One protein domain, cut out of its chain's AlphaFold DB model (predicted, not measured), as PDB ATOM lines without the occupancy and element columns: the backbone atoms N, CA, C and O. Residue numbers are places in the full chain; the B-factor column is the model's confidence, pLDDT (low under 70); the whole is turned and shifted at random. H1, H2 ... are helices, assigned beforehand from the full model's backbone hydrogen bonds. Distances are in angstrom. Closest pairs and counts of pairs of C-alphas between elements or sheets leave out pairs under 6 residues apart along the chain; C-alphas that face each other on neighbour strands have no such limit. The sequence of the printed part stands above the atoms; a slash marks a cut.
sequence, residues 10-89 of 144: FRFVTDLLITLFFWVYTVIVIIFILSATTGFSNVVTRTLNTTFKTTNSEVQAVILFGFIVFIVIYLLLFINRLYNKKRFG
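What this domain is: This is residues 10 to 89 of the 144 residues of an uncharacterized protein of Planococcus versutus (UniProt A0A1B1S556). Two long helices, H3 and H1, meet near their ends as an L, the beginning of H3 beside the last turns of H1, and the short helix H2 sits at this corner, packed crosswise on H1. Both arms stick out from the corner, with residues 65 to 89 and residues 10 to 27 standing free. The printed part has 80 residues with three named helices, H1, H2 and H3 in that order, and no named strand; the class is all helix. The whole is extended and flat, with a radius of gyration of the C-alphas of 19.4 A and spans of 53 by 43 by 18 A.

Where its parts are: Find C-alpha 56 at (157.613, 191.406, 273.585); from there H3, residues 56 to 88, runs 47.0 A to C-alpha 88 at (162.825, 234.840, 290.874). H1, residues 10 to 38, begins at C-alpha 10 at (123.310, 212.061, 262.575) and is 42.0 A long. Between them in the chain look for H2, residues 43 to 52, 14.2 A long.

How they stand to each other: Start at the beginning of H3, where its residues 56 to 60 alone touch residues 33 to 37 of H1; the closest C-alphas are those of Ala 36 and Asn 56, 5.3 A apart. Their lines are about perpendicular, at 78 degrees. H1 touches H2 with residues 32 to 36 alone, the closest C-alphas being those of Phe 32 and Thr 45, 5.6 A apart, about perpendicular at 84 degrees. H2 and H3 are close but not clearly touching, with the closest C-alphas, Asn 49 and Asn 56, 7.2 A apart. In H1, H2 and H3 every O i to N i+4 pair is within hydrogen-bond range.

The domain as a whole: The two C-alphas farthest apart are those of Phe 10 and Arg 87, at 55.7 A. The printed part has no cut, and the links from H1 to H2 and from H2 to H3 are tight. The mean pLDDT of the printed part is 86.7, and no printed residue is under 70.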
ATOM      1  N   PHE A  10     122.410 212.931 263.334       85.94
ATOM      2  CA  PHE A  10     123.310 212.061 262.575       85.94
ATOM      3  C   PHE A  10     124.795 212.301 262.887       85.94
ATOM      4  O   PHE A  10     125.571 211.355 263.048       85.94
ATOM      5  N   ARG A  11     125.196 213.572 263.014       85.44
ATOM      6  CA  ARG A  11     126.575 213.934 263.356       85.44
ATOM      7  C   ARG A  11     126.904 213.508 264.783       85.44
ATOM      8  O   ARG A  11     127.979 212.976 265.010       85.44
ATOM      9  N   PHE A  12     125.962 213.664 265.713       86.81
ATOM     10  CA  PHE A  12     126.142 213.217 267.095       86.81
ATOM     11  C   PHE A  12     126.326 211.697 267.199       86.81
ATOM     12  O   PHE A  12     127.234 211.240 267.888       86.81
ATOM     13  N   VAL A  13     125.509 210.912 266.487       91.94
ATOM     14  CA  VAL A  13     125.640 209.444 266.470       91.94
ATOM     15  C   VAL A  13     126.969 209.020 265.849       91.94
ATOM     16  O   VAL A  13     127.655 208.166 266.403       91.94
ATOM     17  N   THR A  14     127.369 209.648 264.742       91.69
ATOM     18  CA  THR A  14     128.669 209.382 264.106       91.69
ATOM     19  C   THR A  14     129.829 209.715 265.046       91.69
ATOM     20  O   THR A  14     130.716 208.884 265.235       91.69
ATOM     21  N   ASP A  15     129.796 210.883 265.692       90.12
ATOM     22  CA  ASP A  15     130.812 211.300 266.662       90.12
ATOM     23  C   ASP A  15     130.889 210.308 267.836       90.12
ATOM     24  O   ASP A  15     131.984 209.930 268.256       90.12
ATOM     25  N   LEU A  16     129.743 209.835 268.341       92.69
ATOM     26  CA  LEU A  16     129.676 208.855 269.427       92.69
ATOM     27  C   LEU A  16     130.258 207.504 269.004       92.69
ATOM     28  O   LEU A  16     131.066 206.943 269.741       92.69
ATOM     29  N   LEU A  17     129.898 206.997 267.822       94.69
ATOM     30  CA  LEU A  17     130.410 205.726 267.303       94.69
ATOM     31  C   LEU A  17     131.919 205.771 267.069       94.69
ATOM     32  O   LEU A  17     132.627 204.855 267.486       94.69
ATOM     33  N   ILE A  18     132.419 206.846 266.457       94.50
ATOM     34  CA  ILE A  18     133.857 207.050 266.253       94.50
ATOM     35  C   ILE A  18     134.565 207.129 267.607       94.50
ATOM     36  O   ILE A  18     135.574 206.458 267.819       94.50
ATOM     37  N   THR A  19     134.015 207.892 268.552       94.25
ATOM     38  CA  THR A  19     134.586 208.008 269.900       94.25
ATOM     39  C   THR A  19     134.633 206.646 270.591       94.25
ATOM     40  O   THR A  19     135.675 206.265 271.119       94.25
ATOM     41  N   LEU A  20     133.545 205.873 270.544       95.69
ATOM     42  CA  LEU A  20     133.475 204.528 271.117       95.69
ATOM     43  C   LEU A  20     134.483 203.575 270.462       95.69
ATOM     44  O   LEU A  20     135.158 202.820 271.160       95.69
ATOM     45  N   PHE A  21     134.632 203.638 269.139       95.50
ATOM     46  CA  PHE A  21     135.625 202.856 268.407       95.50
ATOM     47  C   PHE A  21     137.052 203.161 268.888       95.50
ATOM     48  O   PHE A  21     137.812 202.242 269.202       95.50
ATOM     49  N   PHE A  22     137.401 204.444 269.034       93.12
ATOM     50  CA  PHE A  22     138.703 204.842 269.571       93.12
ATOM     51  C   PHE A  22     138.900 204.421 271.030       93.12
ATOM     52  O   PHE A  22     140.016 204.064 271.411       93.12
ATOM     53  N   TRP A  23     137.841 204.396 271.843       95.56
ATOM     54  CA  TRP A  23     137.908 203.852 273.202       95.56
ATOM     55  C   TRP A  23     138.238 202.363 273.206       95.56
ATOM     56  O   TRP A  23     139.155 201.951 273.916       95.56
ATOM     57  N   VAL A  24     137.555 201.564 272.382       93.56
ATOM     58  CA  VAL A  24     137.843 200.126 272.254       93.56
ATOM     59  C   VAL A  24     139.284 199.907 271.796       93.56
ATOM     60  O   VAL A  24     140.007 199.121 272.407       93.56
ATOM     61  N   TYR A  25     139.737 200.649 270.783       88.62
ATOM     62  CA  TYR A  25     141.128 200.604 270.331       88.62
ATOM     63  C   TYR A  25     142.112 200.937 271.463       88.62
ATOM     64  O   TYR A  25     143.079 200.210 271.684       88.62
ATOM     65  N   THR A  26     141.833 201.990 272.234       90.12
ATOM     66  CA  THR A  26     142.673 202.403 273.369       90.12
ATOM     67  C   THR A  26     142.754 201.306 274.430       90.12
ATOM     68  O   THR A  26     143.843 201.004 274.913       90.12
ATOM     69  N   VAL A  27     141.635 200.651 274.756       90.69
ATOM     70  CA  VAL A  27     141.612 199.517 275.694       90.69
ATOM     71  C   VAL A  27     142.463 198.355 275.178       90.69
ATOM     72  O   VAL A  27     143.251 197.800 275.943       90.69
ATOM     73  N   ILE A  28     142.368 198.014 273.890       86.06
ATOM     74  CA  ILE A  28     143.192 196.957 273.278       86.06
ATOM     75  C   ILE A  28     144.682 197.297 273.396       86.06
ATOM     76  O   ILE A  28     145.473 196.442 273.797       86.06
ATOM     77  N   VAL A  29     145.065 198.543 273.102       84.25
ATOM     78  CA  VAL A  29     146.452 199.014 273.229       84.25
ATOM     79  C   VAL A  29     146.929 198.945 274.682       84.25
ATOM     80  O   VAL A  29     148.036 198.474 274.933       84.25
ATOM     81  N   ILE A  30     146.101 199.343 275.652       85.44
ATOM     82  CA  ILE A  30     146.437 199.242 277.081       85.44
ATOM     83  C   ILE A  30     146.648 197.778 277.487       85.44
ATOM     84  O   ILE A  30     147.651 197.464 278.124       85.44
ATOM     85  N   ILE A  31     145.749 196.869 277.092       83.56
ATOM     86  CA  ILE A  31     145.879 195.431 277.379       83.56
ATOM     87  C   ILE A  31     147.154 194.868 276.748       83.56
ATOM     88  O   ILE A  31     147.853 194.081 277.391       83.56
ATOM     89  N   PHE A  32     147.472 195.273 275.516       81.00
ATOM     90  CA  PHE A  32     148.696 194.881 274.826       81.00
ATOM     91  C   PHE A  32     149.942 195.348 275.581       81.00
ATOM     92  O   PHE A  32     150.799 194.522 275.882       81.00
ATOM     93  N   ILE A  33     150.009 196.631 275.946       80.19
ATOM     94  CA  ILE A  33     151.124 197.211 276.705       80.19
ATOM     95  C   ILE A  33     151.281 196.493 278.048       80.19
ATOM     96  O   ILE A  33     152.364 196.005 278.345       80.19
ATOM     97  N   LEU A  34     150.205 196.348 278.830       82.38
ATOM     98  CA  LEU A  34     150.253 195.682 280.136       82.38
ATOM     99  C   LEU A  34     150.690 194.219 280.024       82.38
ATOM    100  O   LEU A  34     151.542 193.772 280.790       82.38
ATOM    101  N   SER A  35     150.140 193.480 279.059       80.50
ATOM    102  CA  SER A  35     150.496 192.075 278.826       80.50
ATOM    103  C   SER A  35     151.949 191.936 278.357       80.50
ATOM    104  O   SER A  35     152.671 191.065 278.836       80.50
ATOM    105  N   ALA A  36     152.413 192.828 277.475       76.88
ATOM    106  CA  ALA A  36     153.800 192.854 277.016       76.88
ATOM    107  C   ALA A  36     154.769 193.211 278.154       76.88
ATOM    108  O   ALA A  36     155.795 192.553 278.299       76.88
ATOM    109  N   THR A  37     154.442 194.188 279.008       76.00
ATOM    110  CA  THR A  37     155.274 194.585 280.160       76.00
ATOM    111  C   THR A  37     155.352 193.500 281.235       76.00
ATOM    112  O   THR A  37     156.409 193.301 281.824       76.00
ATOM    113  N   THR A  38     154.262 192.775 281.480       77.19
ATOM    114  CA  THR A  38     154.207 191.692 282.483       77.19
ATOM    115  C   THR A  38     154.712 190.344 281.960       77.19
ATOM    116  O   THR A  38     154.826 189.395 282.729       77.19
ATOM    117  N   GLY A  39     155.032 190.245 280.664       70.38
ATOM    118  CA  GLY A  39     155.514 189.015 280.033       70.38
ATOM    119  C   GLY A  39     154.421 187.973 279.760       70.38
ATOM    120  O   GLY A  39     154.738 186.869 279.321       70.38
ATOM    121  N   PHE A  40     153.143 188.304 279.973       75.31
ATOM    122  CA  PHE A  40     152.025 187.401 279.703       75.31
ATOM    123  C   PHE A  40     151.708 187.333 278.198       75.31
ATOM    124  O   PHE A  40     151.345 188.319 277.547       75.31
ATOM    125  N   SER A  41     151.813 186.132 277.625       72.06
ATOM    126  CA  SER A  41     151.472 185.849 276.227       72.06
ATOM    127  C   SER A  41     149.989 185.482 276.079       72.06
ATOM    128  O   SER A  41     149.593 184.321 276.105       72.06
ATOM    129  N   ASN A  42     149.145 186.495 275.889       78.50
ATOM    130  CA  ASN A  42     147.732 186.335 275.553       78.50
ATOM    131  C   ASN A  42     147.526 186.257 274.028       78.50
ATOM    132  O   ASN A  42     148.389 186.647 273.240       78.50
ATOM    133  N   VAL A  43     146.348 185.803 273.581       80.12
ATOM    134  CA  VAL A  43     146.006 185.737 272.141       80.12
ATOM    135  C   VAL A  43     146.177 187.103 271.463       80.12
ATOM    136  O   VAL A  43     146.697 187.178 270.356       80.12
ATOM    137  N   VAL A  44     145.824 188.188 272.159       75.50
ATOM    138  CA  VAL A  44     145.968 189.568 271.672       75.50
ATOM    139  C   VAL A  44     147.438 189.955 271.470       75.50
ATOM    140  O   VAL A  44     147.783 190.456 270.403       75.50
ATOM    141  N   THR A  45     148.325 189.685 272.438       78.38
ATOM    142  CA  THR A  45     149.757 190.003 272.292       78.38
ATOM    143  C   THR A  45     150.418 189.157 271.220       78.38
ATOM    144  O   THR A  45     151.205 189.685 270.440       78.38
ATOM    145  N   ARG A  46     150.053 187.875 271.108       78.56
ATOM    146  CA  ARG A  46     150.568 187.002 270.048       78.56
ATOM    147  C   ARG A  46     150.174 187.505 268.660       78.56
ATOM    148  O   ARG A  46     151.047 187.662 267.814       78.56
ATOM    149  N   THR A  47     148.894 187.804 268.438       80.25
ATOM    150  CA  THR A  47     148.406 188.302 267.143       80.25
ATOM    151  C   THR A  47     149.051 189.637 266.769       80.25
ATOM    152  O   THR A  47     149.475 189.807 265.626       80.25
ATOM    153  N   LEU A  48     149.175 190.568 267.719       78.44
ATOM    154  CA  LEU A  48     149.798 191.868 267.466       78.44
ATOM    155  C   LEU A  48     151.300 191.736 267.185       78.44
ATOM    156  O   LEU A  48     151.768 192.286 266.194       78.44
ATOM    157  N   ASN A  49     152.034 190.938 267.961       79.00
ATOM    158  CA  ASN A  49     153.454 190.670 267.711       79.00
ATOM    159  C   ASN A  49     153.692 190.052 266.329       79.00
ATOM    160  O   ASN A  49     154.598 190.469 265.613       79.00
ATOM    161  N   THR A  50     152.849 189.102 265.908       80.56
ATOM    162  CA  THR A  50     152.936 188.511 264.565       80.56
ATOM    163  C   THR A  50     152.590 189.520 263.465       80.56
ATOM    164  O   THR A  50     153.266 189.555 262.441       80.56
ATOM    165  N   THR A  51     151.580 190.369 263.677       83.12
ATOM    166  CA  THR A  51     151.140 191.372 262.688       83.12
ATOM    167  C   THR A  51     152.181 192.475 262.497       83.12
ATOM    168  O   THR A  51     152.497 192.842 261.368       83.12
ATOM    169  N   PHE A  52     152.751 192.969 263.596       78.62
ATOM    170  CA  PHE A  52     153.766 194.023 263.589       78.62
ATOM    171  C   PHE A  52     155.197 193.496 263.427       78.62
ATOM    172  O   PHE A  52     156.124 194.297 263.375       78.62
ATOM    173  N   LYS A  53     155.381 192.171 263.317       81.38
ATOM    174  CA  LYS A  53     156.692 191.500 263.268       81.38
ATOM    175  C   LYS A  53     157.621 191.947 264.403       81.38
ATOM    176  O   LYS A  53     158.801 192.193 264.180       81.38
ATOM    177  N   THR A  54     157.069 192.048 265.607       79.50
ATOM    178  CA  THR A  54     157.770 192.559 266.786       79.50
ATOM    179  C   THR A  54     157.783 191.524 267.905       79.50
ATOM    180  O   THR A  54     156.918 190.646 267.975       79.50
ATOM    181  N   THR A  55     158.763 191.629 268.799       82.25
ATOM    182  CA  THR A  55     158.866 190.789 270.001       82.25
ATOM    183  C   THR A  55     158.415 191.532 271.262       82.25
ATOM    184  O   THR A  55     158.535 192.749 271.364       82.25
ATOM    185  N   ASN A  56     157.945 190.802 272.284       77.75
ATOM    186  CA  ASN A  56     157.613 191.406 273.585       77.75
ATOM    187  C   ASN A  56     158.800 192.195 274.173       77.75
ATOM    188  O   ASN A  56     158.595 193.237 274.788       77.75
ATOM    189  N   SER A  57     160.033 191.729 273.951       80.25
ATOM    190  CA  SER A  57     161.261 192.408 274.377       80.25
ATOM    191  C   SER A  57     161.472 193.759 273.694       80.25
ATOM    192  O   SER A  57     161.886 194.710 274.350       80.25
ATOM    193  N   GLU A  58     161.155 193.885 272.404       82.19
ATOM    194  CA  GLU A  58     161.225 195.171 271.694       82.19
ATOM    195  C   GLU A  58     160.187 196.158 272.230       82.19
ATOM    196  O   GLU A  58     160.509 197.319 272.479       82.19
ATOM    197  N   VAL A  59     158.959 195.690 272.478       82.06
ATOM    198  CA  VAL A  59     157.893 196.518 273.065       82.06
ATOM    199  C   VAL A  59     158.311 197.027 274.444       82.06
ATOM    200  O   VAL A  59     158.194 198.219 274.727       82.06
ATOM    201  N   GLN A  60     158.854 196.147 275.288       83.25
ATOM    202  CA  GLN A  60     159.390 196.520 276.598       83.25
ATOM    203  C   GLN A  60     160.528 197.541 276.484       83.25
ATOM    204  O   GLN A  60     160.540 198.514 277.237       83.25
ATOM    205  N   ALA A  61     161.449 197.360 275.533       86.00
ATOM    206  CA  ALA A  61     162.560 198.283 275.317       86.00
ATOM    207  C   ALA A  61     162.078 199.681 274.897       86.00
ATOM    208  O   ALA A  61     162.572 200.678 275.423       86.00
ATOM    209  N   VAL A  62     161.079 199.773 274.010       87.31
ATOM    210  CA  VAL A  62     160.489 201.059 273.598       87.31
ATOM    211  C   VAL A  62     159.763 201.734 274.763       87.31
ATOM    212  O   VAL A  62     159.931 202.937 274.968       87.31
ATOM    213  N   ILE A  63     158.996 200.979 275.555       86.38
ATOM    214  CA  ILE A  63     158.325 201.511 276.753       86.38
ATOM    215  C   ILE A  63     159.361 202.034 277.752       86.38
ATOM    216  O   ILE A  63     159.222 203.148 278.256       86.38
ATOM    217  N   LEU A  64     160.414 201.256 278.013       87.12
ATOM    218  CA  LEU A  64     161.492 201.639 278.920       87.12
ATOM    219  C   LEU A  64     162.218 202.891 278.419       87.12
ATOM    220  O   LEU A  64     162.449 203.815 279.196       87.12
ATOM    221  N   PHE A  65     162.521 202.960 277.122       90.50
ATOM    222  CA  PHE A  65     163.115 204.140 276.499       90.50
ATOM    223  C   PHE A  65     162.224 205.376 276.674       90.50
ATOM    224  O   PHE A  65     162.693 206.412 277.146       90.50
ATOM    225  N   GLY A  66     160.928 205.257 276.373       90.19
ATOM    226  CA  GLY A  66     159.960 206.336 276.573       90.19
ATOM    227  C   GLY A  66     159.876 206.783 278.035       90.19
ATOM    228  O   GLY A  66     159.842 207.981 278.313       90.19
ATOM    229  N   PHE A  67     159.919 205.839 278.975       90.06
ATOM    230  CA  PHE A  67     159.913 206.126 280.407       90.06
ATOM    231  C   PHE A  67     161.190 206.843 280.870       90.06
ATOM    232  O   PHE A  67     161.112 207.804 281.634       90.06
ATOM    233  N   ILE A  68     162.361 206.444 280.364       94.50
ATOM    234  CA  ILE A  68     163.632 207.131 280.632       94.50
ATOM    235  C   ILE A  68     163.581 208.565 280.101       94.50
ATOM    236  O   ILE A  68     163.889 209.502 280.838       94.50
ATOM    237  N   VAL A  69     163.145 208.757 278.853       96.44
ATOM    238  CA  VAL A  69     162.988 210.092 278.254       96.44
ATOM    239  C   VAL A  69     162.020 210.943 279.077       96.44
ATOM    240  O   VAL A  69     162.317 212.102 279.373       96.44
ATOM    241  N   PHE A  70     160.899 210.365 279.513       95.56
ATOM    242  CA  PHE A  70     159.942 211.035 280.388       95.56
ATOM    243  C   PHE A  70     160.583 211.480 281.708       95.56
ATOM    244  O   PHE A  70     160.419 212.637 282.093       95.56
ATOM    245  N   ILE A  71     161.352 210.611 282.373       96.69
ATOM    246  CA  ILE A  71     162.070 210.958 283.608       96.69
ATOM    247  C   ILE A  71     163.057 212.096 283.357       96.69
ATOM    248  O   ILE A  71     163.090 213.049 284.133       96.69
ATOM    249  N   VAL A  72     163.837 212.039 282.275       97.62
ATOM    250  CA  VAL A  72     164.808 213.091 281.939       97.62
ATOM    251  C   VAL A  72     164.103 214.433 281.747       97.62
ATOM    252  O   VAL A  72     164.493 215.424 282.366       97.62
ATOM    253  N   ILE A  73     163.029 214.469 280.956       97.00
ATOM    254  CA  ILE A  73     162.240 215.689 280.736       97.00
ATOM    255  C   ILE A  73     161.631 216.182 282.053       97.00
ATOM    256  O   ILE A  73     161.710 217.373 282.361       97.00
ATOM    257  N   TYR A  74     161.060 215.282 282.852       96.75
ATOM    258  CA  TYR A  74     160.492 215.616 284.154       96.75
ATOM    259  C   TYR A  74     161.539 216.244 285.079       96.75
ATOM    260  O   TYR A  74     161.276 217.286 285.679       96.75
ATOM    261  N   LEU A  75     162.736 215.660 285.164       97.62
ATOM    262  CA  LEU A  75     163.831 216.184 285.976       97.62
ATOM    263  C   LEU A  75     164.300 217.549 285.475       97.62
ATOM    264  O   LEU A  75     164.473 218.453 286.289       97.62
ATOM    265  N   LEU A  76     164.442 217.742 284.162       96.94
ATOM    266  CA  LEU A  76     164.789 219.045 283.586       96.94
ATOM    267  C   LEU A  76     163.750 220.114 283.945       96.94
ATOM    268  O   LEU A  76     164.109 221.202 284.398       96.94
ATOM    269  N   LEU A  77     162.460 219.798 283.810       95.56
ATOM    270  CA  LEU A  77     161.372 220.703 284.187       95.56
ATOM    271  C   LEU A  77     161.336 220.962 285.696       95.56
ATOM    272  O   LEU A  77     161.105 222.093 286.128       95.56
ATOM    273  N   PHE A  78     161.591 219.938 286.506       95.75
ATOM    274  CA  PHE A  78     161.641 220.053 287.957       95.75
ATOM    275  C   PHE A  78     162.805 220.939 288.409       95.75
ATOM    276  O   PHE A  78     162.603 221.857 289.207       95.75
ATOM    277  N   ILE A  79     163.997 220.736 287.847       96.38
ATOM    278  CA  ILE A  79     165.172 221.579 288.087       96.38
ATOM    279  C   ILE A  79     164.888 223.010 287.633       96.38
ATOM    280  O   ILE A  79     165.153 223.942 288.388       96.38
ATOM    281  N   ASN A  80     164.281 223.205 286.461       94.12
ATOM    282  CA  ASN A  80     163.903 224.533 285.977       94.12
ATOM    283  C   ASN A  80     162.908 225.219 286.932       94.12
ATOM    284  O   ASN A  80     163.064 226.387 287.283       94.12
ATOM    285  N   ARG A  81     161.918 224.482 287.449       91.19
ATOM    286  CA  ARG A  81     160.993 224.987 288.473       91.19
ATOM    287  C   ARG A  81     161.730 225.399 289.749       91.19
ATOM    288  O   ARG A  81     161.434 226.463 290.295       91.19
ATOM    289  N   LEU A  82     162.663 224.578 290.234       93.06
ATOM    290  CA  LEU A  82     163.468 224.894 291.418       93.06
ATOM    291  C   LEU A  82     164.355 226.120 291.186       93.06
ATOM    292  O   LEU A  82     164.389 227.017 292.030       93.06
ATOM    293  N   TYR A  83     165.017 226.186 290.034       92.81
ATOM    294  CA  TYR A  83     165.837 227.315 289.615       92.81
ATOM    295  C   TYR A  83     165.015 228.605 289.561       92.81
ATOM    296  O   TYR A  83     165.391 229.592 290.190       92.81
ATOM    297  N   ASN A  84     163.856 228.580 288.901       89.00
ATOM    298  CA  ASN A  84     162.980 229.745 288.788       89.00
ATOM    299  C   ASN A  84     162.472 230.205 290.154       89.00
ATOM    300  O   ASN A  84     162.488 231.398 290.443       89.00
ATOM    301  N   LYS A  85     162.097 229.270 291.033       86.44
ATOM    302  CA  LYS A  85     161.672 229.597 292.399       86.44
ATOM    303  C   LYS A  85     162.813 230.184 293.240       86.44
ATOM    304  O   LYS A  85     162.561 231.073 294.048       86.44
ATOM    305  N   LYS A  86     164.051 229.701 293.070       87.81
ATOM    306  CA  LYS A  86     165.232 230.208 293.792       87.81
ATOM    307  C   LYS A  86     165.681 231.575 293.271       87.81
ATOM    308  O   LYS A  86     166.019 232.434 294.076       87.81
ATOM    309  N   ARG A  87     165.689 231.777 291.949       87.00
ATOM    310  CA  ARG A  87     166.181 233.005 291.302       87.00
ATOM    311  C   ARG A  87     165.156 234.136 291.296       87.00
ATOM    312  O   ARG A  87     165.531 235.274 291.544       87.00
ATOM    313  N   PHE A  88     163.891 233.838 291.007       82.31
ATOM    314  CA  PHE A  88     162.825 234.840 290.874       82.31
ATOM    315  C   PHE A  88     161.887 234.893 292.091       82.31
ATOM    316  O   PHE A  88     160.959 235.696 292.117       82.31
ATOM    317  N   GLY A  89     162.131 234.063 293.112       72.88
ATOM    318  CA  GLY A  89     161.328 234.023 294.332       72.88
ATOM    319  C   GLY A  89     159.920 233.453 294.122       72.88
ATOM    320  O   GLY A  89     159.597 232.844 293.099       72.88
TER     321      GLY A  89